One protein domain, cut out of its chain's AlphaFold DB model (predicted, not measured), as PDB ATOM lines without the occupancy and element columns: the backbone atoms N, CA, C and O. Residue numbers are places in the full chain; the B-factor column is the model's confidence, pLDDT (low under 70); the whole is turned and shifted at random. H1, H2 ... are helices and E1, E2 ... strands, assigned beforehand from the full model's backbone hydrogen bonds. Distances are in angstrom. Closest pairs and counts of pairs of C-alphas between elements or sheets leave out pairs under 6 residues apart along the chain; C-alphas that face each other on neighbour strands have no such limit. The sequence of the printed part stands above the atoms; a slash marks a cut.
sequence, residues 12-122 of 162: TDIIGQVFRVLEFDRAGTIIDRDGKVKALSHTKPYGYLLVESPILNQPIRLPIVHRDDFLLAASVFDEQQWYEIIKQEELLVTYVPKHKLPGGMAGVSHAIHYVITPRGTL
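This is residues 12 to 122 of the 162 residues of an uncharacterized protein of Chloroflexi bacterium RBG_16_56_11 (UniProt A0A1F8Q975). A strongly twisted, curled sheet of five antiparallel strands makes the main wall of this domain, and helix H1 packs across one face of it, with the short helix H2 turning off at a corner beyond H1 on the same face. The curl brings the ends of the edge strands E3 and E5 near each other beside the start of H1, while the long links 26 to 46 and 98 to 109 lie away from the middle. The printed part has 111 residues, with two named helices and five named strands along the chain as E1 E2 E3 H1 H2 E4 E5; the sheet's order is E3 E2 E1 E4 E5, and the class is mixed. It is compact, with a radius of gyration of the C-alphas of 14.2 A and spans of 41 by 35 by 22 A.

Find C-alpha 18 at (7.989, -45.913, 5.630); from there E1 runs through residues 18 to 25, 19.2 A long, and bends by 70 degrees at residue 22. E2 is residues 47 to 52, 16.5 A, and E3 is residues 60 to 64, 12.8 A. E4, residues 90 to 97, measures 22.8 A, and E5, residues 110 to 117, measures 22.2 A and ends at C-alpha 117 (10.654, -34.228, 6.949). H1, residues 67 to 78, begins at C-alpha 67 (28.485, -48.879, 2.984) and is 15.7 A long; H2 is residues 80 to 88.

Look first at E1, whose pairing is staggered: residues 18 to 20 pair with E4, with N 19 and O 93 at 2.9 A, and residues 20 to 25 pair with E2, with N 22 and O 50 at 2.8 A. E1, E2 and E3 form a meander, each strand the antiparallel neighbour of the one before; N 62 and O 49 are 2.8 A apart. E4 and E5 are a hairpin, with N 92 and O 115 at 2.8 A. H1 is on the sheet at a height of 8.0 A, over E1 and across the strands at 76 degrees to E1 on the local plane; it is only just not over E3 and E5, with 2 of its C-alphas falling on each. Its closest C-alphas to E5 are those of Asp 69 and Ile 112, 6.2 A. H2 is on the same face, over none of the strands. H1, with residues 75 to 77 alone, and H2 touch only at the corner, about perpendicular at 79 degrees, and the C-alphas of Val 76 and Trp 82 are closest at 5.0 A. Every O i to N i+4 pair is within hydrogen-bond range in H1, and 4 of 5 in H2.

The two C-alphas farthest apart are those of Gln 80 and Pro 102, 41.8 A. The printed part has no cut. The links E1 to E2 and E4 to E5 are long; in the first, residues 30 to 31 pair with residues 37 to 38, antiparallel. The mean pLDDT of the printed part is 85.7, and residues 98 to 110 are under 70.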
ATOM      1  N   THR A  12      10.738 -58.688   2.851       80.69
ATOM      2  CA  THR A  12       9.580 -58.513   1.962       80.69
ATOM      3  C   THR A  12       8.458 -57.707   2.565       80.69
ATOM      4  O   THR A  12       7.779 -56.989   1.836       80.69
ATOM      5  N   ASP A  13       8.273 -57.838   3.871       79.31
ATOM      6  CA  ASP A  13       7.107 -57.314   4.571       79.31
ATOM      7  C   ASP A  13       7.250 -55.800   4.777       79.31
ATOM      8  O   ASP A  13       6.267 -55.095   4.977       79.31
ATOM      9  N   ILE A  14       8.479 -55.288   4.644       83.00
ATOM     10  CA  ILE A  14       8.811 -53.874   4.810       83.00
ATOM     11  C   ILE A  14       9.098 -53.147   3.487       83.00
ATOM     12  O   ILE A  14       9.425 -51.960   3.500       83.00
ATOM     13  N   ILE A  15       9.016 -53.826   2.335       83.25
ATOM     14  CA  ILE A  15       9.311 -53.195   1.037       83.25
ATOM     15  C   ILE A  15       8.325 -52.057   0.771       83.25
ATOM     16  O   ILE A  15       7.120 -52.277   0.674       83.25
ATOM     17  N   GLY A  16       8.865 -50.853   0.567       79.38
ATOM     18  CA  GLY A  16       8.091 -49.640   0.304       79.38
ATOM     19  C   GLY A  16       7.327 -49.108   1.515       79.38
ATOM     20  O   GLY A  16       6.574 -48.150   1.373       79.38
ATOM     21  N   GLN A  17       7.524 -49.704   2.691       86.38
ATOM     22  CA  GLN A  17       6.991 -49.179   3.936       86.38
ATOM     23  C   GLN A  17       7.913 -48.089   4.473       86.38
ATOM     24  O   GLN A  17       9.141 -48.172   4.361       86.38
ATOM     25  N   VAL A  18       7.297 -47.061   5.047       90.25
ATOM     26  CA  VAL A  18       7.989 -45.913   5.630       90.25
ATOM     27  C   VAL A  18       8.112 -46.119   7.133       90.25
ATOM     28  O   VAL A  18       7.138 -46.497   7.797       90.25
ATOM     29  N   PHE A  19       9.303 -45.849   7.657       93.81
ATOM     30  CA  PHE A  19       9.615 -45.918   9.078       93.81
ATOM     31  C   PHE A  19      10.255 -44.616   9.542       93.81
ATOM     32  O   PHE A  19      11.058 -44.033   8.816       93.81
ATOM     33  N   ARG A  20       9.953 -44.186  10.765       96.50
ATOM     34  CA  ARG A  20      10.710 -43.137  11.453       96.50
ATOM     35  C   ARG A  20      11.930 -43.758  12.110       96.50
ATOM     36  O   ARG A  20      11.823 -44.791  12.767       96.50
ATOM     37  N   VAL A  21      13.079 -43.119  11.944       97.12
ATOM     38  CA  VAL A  21      14.319 -43.482  12.629       97.12
ATOM     39  C   VAL A  21      14.348 -42.817  13.996       97.12
ATOM     40  O   VAL A  21      14.175 -41.606  14.111       97.12
ATOM     41  N   LEU A  22      14.589 -43.624  15.022       95.81
ATOM     42  CA  LEU A  22      14.706 -43.200  16.412       95.81
ATOM     43  C   LEU A  22      16.171 -43.072  16.827       95.81
ATOM     44  O   LEU A  22      16.561 -42.090  17.450       95.81
ATOM     45  N   GLU A  23      16.986 -44.062  16.464       96.75
ATOM     46  CA  GLU A  23      18.388 -44.145  16.875       96.75
ATOM     47  C   GLU A  23      19.249 -44.787  15.785       96.75
ATOM     48  O   GLU A  23      18.759 -45.550  14.947       96.75
ATOM     49  N   PHE A  24      20.553 -44.520  15.847       97.38
ATOM     50  CA  PHE A  24      21.566 -45.138  15.002       97.38
ATOM     51  C   PHE A  24      22.654 -45.798  15.860       97.38
ATOM     52  O   PHE A  24      23.357 -45.140  16.622       97.38
ATOM     53  N   ASP A  25      22.805 -47.111  15.703       96.69
ATOM     54  CA  ASP A  25      23.860 -47.924  16.306       96.69
ATOM     55  C   ASP A  25      24.893 -48.289  15.236       96.69
ATOM     56  O   ASP A  25      24.597 -48.981  14.260       96.69
ATOM     57  N   ARG A  26      26.141 -47.863  15.435       95.69
ATOM     58  CA  ARG A  26      27.249 -48.141  14.510       95.69
ATOM     59  C   ARG A  26      27.726 -49.588  14.528       95.69
ATOM     60  O   ARG A  26      28.575 -49.936  13.720       95.69
ATOM     61  N   ALA A  27      27.273 -50.420  15.465       94.06
ATOM     62  CA  ALA A  27      27.697 -51.814  15.606       94.06
ATOM     63  C   ALA A  27      29.233 -52.008  15.653       94.06
ATOM     64  O   ALA A  27      29.757 -53.041  15.235       94.06
ATOM     65  N   GLY A  28      29.965 -51.004  16.147       93.31
ATOM     66  CA  GLY A  28      31.432 -50.987  16.170       93.31
ATOM     67  C   GLY A  28      32.109 -50.664  14.831       93.31
ATOM     68  O   GLY A  28      33.335 -50.692  14.762       93.31
ATOM     69  N   THR A  29      31.353 -50.347  13.780       94.94
ATOM     70  CA  THR A  29      31.890 -49.824  12.521       94.94
ATOM     71  C   THR A  29      32.440 -48.420  12.723       94.94
ATOM     72  O   THR A  29      31.803 -47.563  13.342       94.94
ATOM     73  N   ILE A  30      33.623 -48.173  12.167       95.00
ATOM     74  CA  ILE A  30      34.306 -46.881  12.245       95.00
ATOM     75  C   ILE A  30      34.517 -46.285  10.853       95.00
ATOM     76  O   ILE A  30      34.665 -47.010   9.866       95.00
ATOM     77  N   ILE A  31      34.577 -44.957  10.795       94.12
ATOM     78  CA  ILE A  31      35.061 -44.199   9.639       94.12
ATOM     79  C   ILE A  31      36.461 -43.724  10.012       94.12
ATOM     80  O   ILE A  31      36.628 -43.029  11.014       94.12
ATOM     81  N   ASP A  32      37.479 -44.169   9.279       91.31
ATOM     82  CA  ASP A  32      38.845 -43.722   9.544       91.31
ATOM     83  C   ASP A  32      39.109 -42.307   9.007       91.31
ATOM     84  O   ASP A  32      38.257 -41.679   8.380       91.31
ATOM     85  N   ARG A  33      40.311 -41.786   9.277       88.69
ATOM     86  CA  ARG A  33      40.704 -40.422   8.890       88.69
ATOM     87  C   ARG A  33      40.712 -40.191   7.376       88.69
ATOM     88  O   ARG A  33      40.629 -39.042   6.961       88.69
ATOM     89  N   ASP A  34      40.774 -41.258   6.577       90.56
ATOM     90  CA  ASP A  34      40.739 -41.199   5.114       90.56
ATOM     91  C   ASP A  34      39.305 -41.363   4.566       90.56
ATOM     92  O   ASP A  34      39.110 -41.513   3.358       90.56
ATOM     93  N   GLY A  35      38.287 -41.402   5.437       84.88
ATOM     94  CA  GLY A  35      36.890 -41.614   5.052       84.88
ATOM     95  C   GLY A  35      36.559 -43.064   4.676       84.88
ATOM     96  O   GLY A  35      35.511 -43.339   4.075       84.88
ATOM     97  N   LYS A  36      37.432 -44.030   4.996       89.62
ATOM     98  CA  LYS A  36      37.160 -45.449   4.734       89.62
ATOM     99  C   LYS A  36      36.335 -46.041   5.865       89.62
ATOM    100  O   LYS A  36      36.659 -45.907   7.044       89.62
ATOM    101  N   VAL A  37      35.282 -46.756   5.477       91.50
ATOM    102  CA  VAL A  37      34.406 -47.472   6.407       91.50
ATOM    103  C   VAL A  37      35.027 -48.826   6.724       91.50
ATOM    104  O   VAL A  37      35.290 -49.619   5.819       91.50
ATOM    105  N   LYS A  38      35.257 -49.091   8.009       92.12
ATOM    106  CA  LYS A  38      35.786 -50.358   8.522       92.12
ATOM    107  C   LYS A  38      34.737 -50.997   9.419       92.12
ATOM    108  O   LYS A  38      34.551 -50.568  10.556       92.12
ATOM    109  N   ALA A  39      34.040 -51.999   8.884       89.62
ATOM    110  CA  ALA A  39      33.091 -52.798   9.650       89.62
ATOM    111  C   ALA A  39      33.819 -53.625  10.716       89.62
ATOM    112  O   ALA A  39      34.916 -54.128  10.472       89.62
ATOM    113  N   LEU A  40      33.182 -53.815  11.874       89.06
ATOM    114  CA  LEU A  40      33.712 -54.686  12.930       89.06
ATOM    115  C   LEU A  40      33.807 -56.155  12.471       89.06
ATOM    116  O   LEU A  40      34.669 -56.901  12.927       89.06
ATOM    117  N   SER A  41      32.910 -56.576  11.577       86.25
ATOM    118  CA  SER A  41      32.899 -57.905  10.967       86.25
ATOM    119  C   SER A  41      32.388 -57.830   9.531       86.25
ATOM    120  O   SER A  41      31.458 -57.085   9.246       86.25
ATOM    121  N   HIS A  42      32.932 -58.669   8.648       78.56
ATOM    122  CA  HIS A  42      32.465 -58.814   7.265       78.56
ATOM    123  C   HIS A  42      31.109 -59.525   7.139       78.56
ATOM    124  O   HIS A  42      30.487 -59.478   6.084       78.56
ATOM    125  N   THR A  43      30.666 -60.216   8.192       80.75
ATOM    126  CA  THR A  43      29.411 -60.988   8.206       80.75
ATOM    127  C   THR A  43      28.283 -60.292   8.956       80.75
ATOM    128  O   THR A  43      27.169 -60.809   8.998       80.75
ATOM    129  N   LYS A  44      28.566 -59.142   9.580       85.81
ATOM    130  CA  LYS A  44      27.573 -58.347  10.302       85.81
ATOM    131  C   LYS A  44      27.221 -57.088   9.507       85.81
ATOM    132  O   LYS A  44      28.045 -56.628   8.719       85.81
ATOM    133  N   PRO A  45      26.026 -56.520   9.726       91.06
ATOM    134  CA  PRO A  45      25.681 -55.201   9.208       91.06
ATOM    135  C   PRO A  45      26.711 -54.145   9.627       91.06
ATOM    136  O   PRO A  45      27.296 -54.232  10.708       91.06
ATOM    137  N   TYR A  46      26.886 -53.120   8.792       93.06
ATOM    138  CA  TYR A  46      27.692 -51.944   9.120       93.06
ATOM    139  C   TYR A  46      27.101 -51.166  10.297       93.06
ATOM    140  O   TYR A  46      27.831 -50.514  11.028       93.06
ATOM    141  N   GLY A  47      25.792 -51.231  10.498       95.00
ATOM    142  CA  GLY A  47      25.113 -50.592  11.613       95.00
ATOM    143  C   GLY A  47      23.647 -50.983  11.644       95.00
ATOM    144  O   GLY A  47      23.196 -51.821  10.862       95.00
ATOM    145  N   TYR A  48      22.903 -50.370  12.550       95.88
ATOM    146  CA  TYR A  48      21.478 -50.588  12.715       95.88
ATOM    147  C   TYR A  48      20.778 -49.262  12.956       95.88
ATOM    148  O   TYR A  48      21.250 -48.433  13.729       95.88
ATOM    149  N   LEU A  49      19.621 -49.101  12.332       96.81
ATOM    150  CA  LEU A  49      18.664 -48.069  12.694       96.81
ATOM    151  C   LEU A  49      17.634 -48.691  13.629       96.81
ATOM    152  O   LEU A  49      17.074 -49.742  13.312       96.81
ATOM    153  N   LEU A  50      17.369 -48.063  14.768       97.12
ATOM    154  CA  LEU A  50      16.146 -48.346  15.509       97.12
ATOM    155  C   LEU A  50      15.026 -47.573  14.827       97.12
ATOM    156  O   LEU A  50      15.117 -46.353  14.707       97.12
ATOM    157  N   VAL A  51      13.999 -48.274  14.361       95.94
ATOM    158  CA  VAL A  51      12.919 -47.660  13.593       95.94
ATOM    159  C   VAL A  51      11.549 -48.039  14.133       95.94
ATOM    160  O   VAL A  51      11.369 -49.119  14.696       95.94
ATOM    161  N   GLU A  52      10.575 -47.163  13.922       93.62
ATOM    162  CA  GLU A  52       9.165 -47.400  14.230       93.62
ATOM    163  C   GLU A  52       8.265 -47.071  13.037       93.62
ATOM    164  O   GLU A  52       8.633 -46.311  12.138       93.62
ATOM    165  N   SER A  53       7.073 -47.663  13.015       88.81
ATOM    166  CA  SER A  53       6.041 -47.364  12.023       88.81
ATOM    167  C   SER A  53       4.668 -47.785  12.547       88.81
ATOM    168  O   SER A  53       4.610 -48.782  13.266       88.81
ATOM    169  N   PRO A  54       3.565 -47.108  12.171       84.88
ATOM    170  CA  PRO A  54       2.205 -47.513  12.539       84.88
ATOM    171  C   PRO A  54       1.833 -48.952  12.154       84.88
ATOM    172  O   PRO A  54       0.954 -49.544  12.771       84.88
ATOM    173  N   ILE A  55       2.501 -49.532  11.151       79.50
ATOM    174  CA  ILE A  55       2.287 -50.927  10.728       79.50
ATOM    175  C   ILE A  55       3.025 -51.949  11.610       79.50
ATOM    176  O   ILE A  55       2.897 -53.155  11.402       79.50
ATOM    177  N   LEU A  56       3.843 -51.483  12.558       77.75
ATOM    178  CA  LEU A  56       4.571 -52.308  13.511       77.75
ATOM    179  C   LEU A  56       3.994 -52.109  14.913       77.75
ATOM    180  O   LEU A  56       3.756 -50.992  15.354       77.75
ATOM    181  N   ASN A  57       3.873 -53.197  15.669       75.25
ATOM    182  CA  ASN A  57       3.400 -53.133  17.057       75.25
ATOM    183  C   ASN A  57       4.471 -52.632  18.047       75.25
ATOM    184  O   ASN A  57       4.179 -52.437  19.224       75.25
ATOM    185  N   GLN A  58       5.723 -52.498  17.602       81.81
ATOM    186  CA  GLN A  58       6.862 -52.081  18.421       81.81
ATOM    187  C   GLN A  58       8.040 -51.627  17.542       81.81
ATOM    188  O   GLN A  58       8.133 -52.062  16.388       81.81
ATOM    189  N   PRO A  59       8.988 -50.841  18.086       91.31
ATOM    190  CA  PRO A  59      10.237 -50.537  17.400       91.31
ATOM    191  C   PRO A  59      11.048 -51.792  17.049       91.31
ATOM    192  O   PRO A  59      11.076 -52.779  17.798       91.31
ATOM    193  N   ILE A  60      11.739 -51.740  15.911       91.19
ATOM    194  CA  ILE A  60      12.524 -52.843  15.347       91.19
ATOM    195  C   ILE A  60      13.884 -52.339  14.850       91.19
ATOM    196  O   ILE A  60      14.028 -51.184  14.455       91.19
ATOM    197  N   ARG A  61      14.902 -53.202  14.861       95.12
ATOM    198  CA  ARG A  61      16.206 -52.917  14.254       95.12
ATOM    199  C   ARG A  61      16.138 -53.150  12.747       95.12
ATOM    200  O   ARG A  61      15.852 -54.261  12.301       95.12
ATOM    201  N   LEU A  62      16.469 -52.121  11.979       94.12
ATOM    202  CA  LEU A  62      16.716 -52.185  10.544       94.12
ATOM    203  C   LEU A  62      18.237 -52.247  10.311       94.12
ATOM    204  O   LEU A  62      18.928 -51.253  10.553       94.12
ATOM    205  N   PRO A  63      18.791 -53.396   9.889       93.88
ATOM    206  CA  PRO A  63      20.221 -53.517   9.628       93.88
ATOM    207  C   PRO A  63      20.638 -52.756   8.361       93.88
ATOM    208  O   PRO A  63      19.990 -52.841   7.320       93.88
ATOM    209  N   ILE A  64      21.771 -52.060   8.444       92.00
ATOM    210  CA  ILE A  64      22.418 -51.364   7.331       92.00
ATOM    211  C   ILE A  64      23.517 -52.270   6.780       92.00
ATOM    212  O   ILE A  64      24.555 -52.455   7.419       92.00
ATOM    213  N   VAL A  65      23.308 -52.858   5.606       87.75
ATOM    214  CA  VAL A  65      24.273 -53.807   5.016       87.75
ATOM    215  C   VAL A  65      25.058 -53.218   3.838       87.75
ATOM    216  O   VAL A  65      25.983 -53.862   3.347       87.75
ATOM    217  N   HIS A  66      24.750 -51.982   3.431       86.94
ATOM    218  CA  HIS A  66      25.504 -51.223   2.430       86.94
ATOM    219  C   HIS A  66      26.343 -50.113   3.062       86.94
ATOM    220  O   HIS A  66      25.935 -49.462   4.022       86.94
ATOM    221  N   ARG A  67      27.535 -49.890   2.496       88.19
ATOM    222  CA  ARG A  67      28.485 -48.879   2.984       88.19
ATOM    223  C   ARG A  67      27.924 -47.464   2.851       88.19
ATOM    224  O   ARG A  67      28.112 -46.658   3.758       88.19
ATOM    225  N   ASP A  68      27.281 -47.165   1.729       87.12
ATOM    226  CA  ASP A  68      26.819 -45.808   1.428       87.12
ATOM    227  C   ASP A  68      25.646 -45.415   2.333       87.12
ATOM    228  O   ASP A  68      25.648 -44.323   2.893       87.12
ATOM    229  N   ASP A  69      24.726 -46.346   2.598       89.62
ATOM    230  CA  ASP A  69      23.655 -46.167   3.586       89.62
ATOM    231  C   ASP A  69      24.227 -45.919   4.995       89.62
ATOM    232  O   ASP A  69      23.734 -45.069   5.737       89.62
ATOM    233  N   PHE A  70      25.315 -46.613   5.362       92.94
ATOM    234  CA  PHE A  70      26.000 -46.374   6.636       92.94
ATOM    235  C   PHE A  70      26.622 -44.978   6.690       92.94
ATOM    236  O   PHE A  70      26.504 -44.306   7.710       92.94
ATOM    237  N   LEU A  71      27.275 -44.534   5.612       91.75
ATOM    238  CA  LEU A  71      27.857 -43.194   5.530       91.75
ATOM    239  C   LEU A  71      26.785 -42.104   5.605       91.75
ATOM    240  O   LEU A  71      26.996 -41.102   6.281       91.75
ATOM    241  N   LEU A  72      25.630 -42.312   4.971       91.56
ATOM    242  CA  LEU A  72      24.497 -41.393   5.058       91.56
ATOM    243  C   LEU A  72      23.955 -41.321   6.487       91.56
ATOM    244  O   LEU A  72      23.868 -40.229   7.046       91.56
ATOM    245  N   ALA A  73      23.675 -42.464   7.119       94.69
ATOM    246  CA  ALA A  73      23.257 -42.492   8.518       94.69
ATOM    247  C   ALA A  73      24.300 -41.816   9.428       94.69
ATOM    248  O   ALA A  73      23.957 -40.961  10.239       94.69
ATOM    249  N   ALA A  74      25.584 -42.120   9.236       95.06
ATOM    250  CA  ALA A  74      26.674 -41.480   9.959       95.06
ATOM    251  C   ALA A  74      26.694 -39.958   9.769       95.06
ATOM    252  O   ALA A  74      26.787 -39.251  10.762       95.06
ATOM    253  N   SER A  75      26.557 -39.441   8.544       92.62
ATOM    254  CA  SER A  75      26.525 -37.989   8.311       92.62
ATOM    255  C   SER A  75      25.369 -37.307   9.044       92.62
ATOM    256  O   SER A  75      25.540 -36.224   9.588       92.62
ATOM    257  N   VAL A  76      24.211 -37.965   9.137       93.69
ATOM    258  CA  VAL A  76      23.033 -37.392   9.795       93.69
ATOM    259  C   VAL A  76      23.168 -37.398  11.322       93.69
ATOM    260  O   VAL A  76      22.767 -36.435  11.973       93.69
ATOM    261  N   PHE A  77      23.728 -38.462  11.904       95.56
ATOM    262  CA  PHE A  77      23.789 -38.640  13.360       95.56
ATOM    263  C   PHE A  77      25.094 -38.161  14.012       95.56
ATOM    264  O   PHE A  77      25.077 -37.835  15.198       95.56
ATOM    265  N   ASP A  78      26.210 -38.103  13.284       93.25
ATOM    266  CA  ASP A  78      27.488 -37.629  13.828       93.25
ATOM    267  C   ASP A  78      27.698 -36.127  13.638       93.25
ATOM    268  O   ASP A  78      28.384 -35.490  14.440       93.25
ATOM    269  N   GLU A  79      27.165 -35.544  12.562       92.25
ATOM    270  CA  GLU A  79      27.327 -34.118  12.314       92.25
ATOM    271  C   GLU A  79      26.284 -33.328  13.102       92.25
ATOM    272  O   GLU A  79      25.080 -33.420  12.857       92.25
ATOM    273  N   GLN A  80      26.766 -32.474  14.005       93.62
ATOM    274  CA  GLN A  80      25.928 -31.673  14.896       93.62
ATOM    275  C   GLN A  80      24.824 -30.899  14.155       93.62
ATOM    276  O   GLN A  80      23.704 -30.808  14.650       93.62
ATOM    277  N   GLN A  81      25.109 -30.366  12.962       93.62
ATOM    278  CA  GLN A  81      24.131 -29.611  12.170       93.62
ATOM    279  C   GLN A  81      22.901 -30.450  11.788       93.62
ATOM    280  O   GLN A  81      21.775 -29.983  11.922       93.62
ATOM    281  N   TRP A  82      23.109 -31.696  11.353       92.50
ATOM    282  CA  TRP A  82      22.034 -32.588  10.928       92.50
ATOM    283  C   TRP A  82      21.344 -33.211  12.131       92.50
ATOM    284  O   TRP A  82      20.117 -33.307  12.150       92.50
ATOM    285  N   TYR A  83      22.117 -33.537  13.169       92.38
ATOM    286  CA  TYR A  83      21.585 -34.078  14.409       92.38
ATOM    287  C   TYR A  83      20.603 -33.111  15.088       92.38
ATOM    288  O   TYR A  83      19.532 -33.520  15.537       92.38
ATOM    289  N   GLU A  84      20.909 -31.809  15.120       92.88
ATOM    290  CA  GLU A  84      19.984 -30.808  15.667       92.88
ATOM    291  C   GLU A  84      18.736 -30.609  14.794       92.88
ATOM    292  O   GLU A  84      17.652 -30.382  15.333       92.88
ATOM    293  N   ILE A  85      18.850 -30.759  13.468       92.25
ATOM    294  CA  ILE A  85      17.690 -30.717  12.566       92.25
ATOM    295  C   ILE A  85      16.742 -31.881  12.871       92.25
ATOM    296  O   ILE A  85      15.559 -31.653  13.116       92.25
ATOM    297  N   ILE A  86      17.236 -33.121  12.932       92.75
ATOM    298  CA  ILE A  86      16.369 -34.294  13.153       92.75
ATOM    299  C   ILE A  86      15.771 -34.359  14.568       92.75
ATOM    300  O   ILE A  86      14.815 -35.094  14.791       92.75
ATOM    301  N   LYS A  87      16.289 -33.581  15.531       92.94
ATOM    302  CA  LYS A  87      15.652 -33.405  16.850       92.94
ATOM    303  C   LYS A  87      14.381 -32.569  16.796       92.94
ATOM    304  O   LYS A  87      13.525 -32.731  17.668       92.94
ATOM    305  N   GLN A  88      14.277 -31.655  15.837       92.75
ATOM    306  CA  GLN A  88      13.097 -30.807  15.634       92.75
ATOM    307  C   GLN A  88      12.160 -31.434  14.600       92.75
ATOM    308  O   GLN A  88      10.946 -31.459  14.790       92.75
ATOM    309  N   GLU A  89      12.760 -32.016  13.570       94.00
ATOM    310  CA  GLU A  89      12.100 -32.712  12.479       94.00
ATOM    311  C   GLU A  89      11.998 -34.219  12.762       94.00
ATOM    312  O   GLU A  89      12.001 -34.655  13.922       94.00
ATOM    313  N   GLU A  90      11.841 -35.023  11.713       93.44
ATOM    314  CA  GLU A  90      11.982 -36.475  11.774       93.44
ATOM    315  C   GLU A  90      12.772 -37.001  10.571       93.44
ATOM    316  O   GLU A  90      12.664 -36.485   9.457       93.44
ATOM    317  N   LEU A  91      13.579 -38.037  10.805       95.12
ATOM    318  CA  LEU A  91      14.261 -38.781   9.752       95.12
ATOM    319  C   LEU A  91      13.414 -39.999   9.397       95.12
ATOM    320  O   LEU A  91      13.220 -40.883  10.233       95.12
ATOM    321  N   LEU A  92      12.929 -40.060   8.164       94.38
ATOM    322  CA  LEU A  92      12.197 -41.207   7.649       94.38
ATOM    323  C   LEU A  92      13.092 -42.051   6.751       94.38
ATOM    324  O   LEU A  92      13.931 -41.531   6.011       94.38
ATOM    325  N   VAL A  93      12.877 -43.362   6.808       92.88
ATOM    326  CA  VAL A  93      13.541 -44.337   5.952       92.88
ATOM    327  C   VAL A  93      12.554 -45.233   5.232       92.88
ATOM    328  O   VAL A  93      11.500 -45.595   5.756       92.88
ATOM    329  N   THR A  94      12.900 -45.607   4.007       90.06
ATOM    330  CA  THR A  94      12.126 -46.558   3.205       90.06
ATOM    331  C   THR A  94      13.062 -47.564   2.570       90.06
ATOM    332  O   THR A  94      14.034 -47.205   1.904       90.06
ATOM    333  N   TYR A  95      12.745 -48.840   2.753       84.94
ATOM    334  CA  TYR A  95      13.478 -49.921   2.123       84.94
ATOM    335  C   TYR A  95      12.909 -50.216   0.730       84.94
ATOM    336  O   TYR A  95      11.755 -50.640   0.599       84.94
ATOM    337  N   VAL A  96      13.713 -50.013  -0.319       81.19
ATOM    338  CA  VAL A  96      13.301 -50.260  -1.710       81.19
ATOM    339  C   VAL A  96      14.387 -51.061  -2.442       81.19
ATOM    340  O   VAL A  96      15.397 -50.504  -2.873       81.19
ATOM    341  N   PRO A  97      14.223 -52.387  -2.611       72.81
ATOM    342  CA  PRO A  97      15.189 -53.182  -3.357       72.81
ATOM    343  C   PRO A  97      15.085 -52.909  -4.863       72.81
ATOM    344  O   PRO A  97      13.984 -52.800  -5.405       72.81
ATOM    345  N   LYS A  98      16.226 -52.895  -5.569       61.56
ATOM    346  CA  LYS A  98      16.295 -52.712  -7.035       61.56
ATOM    347  C   LYS A  98      15.563 -53.820  -7.798       61.56
ATOM    348  O   LYS A  98      14.977 -53.580  -8.850       61.56
ATOM    349  N   HIS A  99      15.599 -55.038  -7.263       60.75
ATOM    350  CA  HIS A  99      14.917 -56.201  -7.818       60.75
ATOM    351  C   HIS A  99      14.183 -56.946  -6.701       60.75
ATOM    352  O   HIS A  99      14.774 -57.259  -5.666       60.75
ATOM    353  N   LYS A 100      12.904 -57.261  -6.928       58.34
ATOM    354  CA  LYS A 100      12.163 -58.232  -6.114       58.34
ATOM    355  C   LYS A 100      12.494 -59.623  -6.651       58.34
ATOM    356  O   LYS A 100      12.013 -59.980  -7.723       58.34
ATOM    357  N   LEU A 101      13.347 -60.383  -5.964       56.12
ATOM    358  CA  LEU A 101      13.591 -61.777  -6.345       56.12
ATOM    359  C   LEU A 101      12.455 -62.678  -5.818       56.12
ATOM    360  O   LEU A 101      11.874 -62.381  -4.767       56.12
ATOM    361  N   PRO A 102      12.133 -63.787  -6.514       49.62
ATOM    362  CA  PRO A 102      11.193 -64.787  -6.012       49.62
ATOM    363  C   PRO A 102      11.612 -65.298  -4.624       49.62
ATOM    364  O   PRO A 102      12.799 -65.477  -4.358       49.62
ATOM    365  N   GLY A 103      10.647 -65.530  -3.729       50.81
ATOM    366  CA  GLY A 103      10.915 -66.033  -2.372       50.81
ATOM    367  C   GLY A 103      11.359 -64.975  -1.357       50.81
ATOM    368  O   GLY A 103      11.678 -65.315  -0.223       50.81
ATOM    369  N   GLY A 104      11.351 -63.695  -1.733       46.84
ATOM    370  CA  GLY A 104      11.545 -62.600  -0.788       46.84
ATOM    371  C   GLY A 104      12.989 -62.250  -0.459       46.84
ATOM    372  O   GLY A 104      13.255 -61.526   0.501       46.84
ATOM    373  N   MET A 105      13.924 -62.727  -1.277       42.88
ATOM    374  CA  MET A 105      15.306 -62.286  -1.203       42.88
ATOM    375  C   MET A 105      15.422 -60.852  -1.733       42.88
ATOM    376  O   MET A 105      15.078 -60.542  -2.875       42.88
ATOM    377  N   ALA A 106      15.922 -59.973  -0.873       47.88
ATOM    378  CA  ALA A 106      16.469 -58.689  -1.258       47.88
ATOM    379  C   ALA A 106      17.600 -58.914  -2.271       47.88
ATOM    380  O   ALA A 106      18.578 -59.589  -1.956       47.88
ATOM    381  N   GLY A 107      17.480 -58.390  -3.492       46.91
ATOM    382  CA  GLY A 107      18.600 -58.408  -4.431       46.91
ATOM    383  C   GLY A 107      19.850 -57.732  -3.844       46.91
ATOM    384  O   GLY A 107      19.770 -56.894  -2.944       46.91
ATOM    385  N   VAL A 108      21.016 -58.064  -4.401       45.66
ATOM    386  CA  VAL A 108      22.345 -57.545  -4.000       45.66
ATOM    387  C   VAL A 108      22.441 -56.007  -4.074       45.66
ATOM    388  O   VAL A 108      23.302 -55.385  -3.455       45.66
ATOM    389  N   SER A 109      21.525 -55.382  -4.817       55.09
ATOM    390  CA  SER A 109      21.311 -53.938  -4.858       55.09
ATOM    391  C   SER A 109      20.001 -53.600  -4.150       55.09
ATOM    392  O   SER A 109      18.920 -53.678  -4.738       55.09
ATOM    393  N   HIS A 110      20.092 -53.232  -2.886       64.56
ATOM    394  CA  HIS A 110      19.003 -52.638  -2.130       64.56
ATOM    395  C   HIS A 110      19.523 -51.348  -1.507       64.56
ATOM    396  O   HIS A 110      20.696 -51.277  -1.153       64.56
ATOM    397  N   ALA A 111      18.668 -50.333  -1.457       70.12
ATOM    398  CA  ALA A 111      19.006 -49.032  -0.909       70.12
ATOM    399  C   ALA A 111      18.015 -48.692   0.199       70.12
ATOM    400  O   ALA A 111      16.809 -48.961   0.080       70.12
ATOM    401  N   ILE A 112      18.534 -48.105   1.272       83.44
ATOM    402  CA  ILE A 112      17.716 -47.422   2.265       83.44
ATOM    403  C   ILE A 112      17.614 -45.967   1.813       83.44
ATOM    404  O   ILE A 112      18.606 -45.257   1.684       83.44
ATOM    405  N   HIS A 113      16.398 -45.514   1.537       85.56
ATOM    406  CA  HIS A 113      16.157 -44.120   1.187       85.56
ATOM    407  C   HIS A 113      15.914 -43.320   2.456       85.56
ATOM    408  O   HIS A 113      15.035 -43.692   3.225       85.56
ATOM    409  N   TYR A 114      16.655 -42.231   2.642       88.31
ATOM    410  CA  TYR A 114      16.546 -41.335   3.790       88.31
ATOM    411  C   TYR A 114      15.896 -40.018   3.373       88.31
ATOM    412  O   TYR A 114      16.208 -39.476   2.311       88.31
ATOM    413  N   VAL A 115      15.026 -39.475   4.220       89.44
ATOM    414  CA  VAL A 115      14.467 -38.133   4.040       89.44
ATOM    415  C   VAL A 115      14.247 -37.472   5.395       89.44
ATOM    416  O   VAL A 115      13.731 -38.093   6.318       89.44
ATOM    417  N   ILE A 116      14.648 -36.209   5.517       90.44
ATOM    418  CA  ILE A 116      14.300 -35.371   6.666       90.44
ATOM    419  C   ILE A 116      12.996 -34.656   6.324       90.44
ATOM    420  O   ILE A 116      12.903 -34.008   5.279       90.44
ATOM    421  N   THR A 117      11.993 -34.782   7.182       91.00
ATOM    422  CA  THR A 117      10.654 -34.228   6.949       91.00
ATOM    423  C   THR A 117      10.120 -33.517   8.181       91.00
ATOM    424  O   THR A 117      10.524 -33.868   9.289       91.00
ATOM    425  N   PRO A 118       9.143 -32.603   8.010       93.94
ATOM    426  CA  PRO A 118       8.355 -32.079   9.114       93.94
ATOM    427  C   PRO A 118       7.878 -33.179  10.055       93.94
ATOM    428  O   PRO A 118       7.366 -34.204   9.593       93.94
ATOM    429  N   ARG A 119       8.002 -32.965  11.364       92.06
ATOM    430  CA  ARG A 119       7.447 -33.895  12.355       92.06
ATOM    431  C   ARG A 119       5.955 -34.138  12.105       92.06
ATOM    432  O   ARG A 119       5.197 -33.196  11.865       92.06
ATOM    433  N   GLY A 120       5.531 -35.396  12.192       88.50
ATOM    434  CA  GLY A 120       4.145 -35.787  11.919       88.50
ATOM    435  C   GLY A 120       3.891 -36.222  10.471       88.50
ATOM    436  O   GLY A 120       2.748 -36.500  10.107       88.50
ATOM    437  N   THR A 121       4.918 -36.244   9.616       89.69
ATOM    438  CA  THR A 121       4.786 -36.677   8.218       89.69
ATOM    439  C   THR A 121       4.490 -38.169   8.143       89.69
ATOM    440  O   THR A 121       3.638 -38.564   7.348       89.69
ATOM    441  N   LEU A 122       5.118 -38.989   8.993       89.12
ATOM    442  CA  LEU A 122       4.833 -40.423   9.079       89.12
ATOM    443  C   LEU A 122       3.360 -40.702   9.403       89.12
ATOM    444  O   LEU A 122       2.721 -41.509   8.732       89.12
TER     445      LEU A 122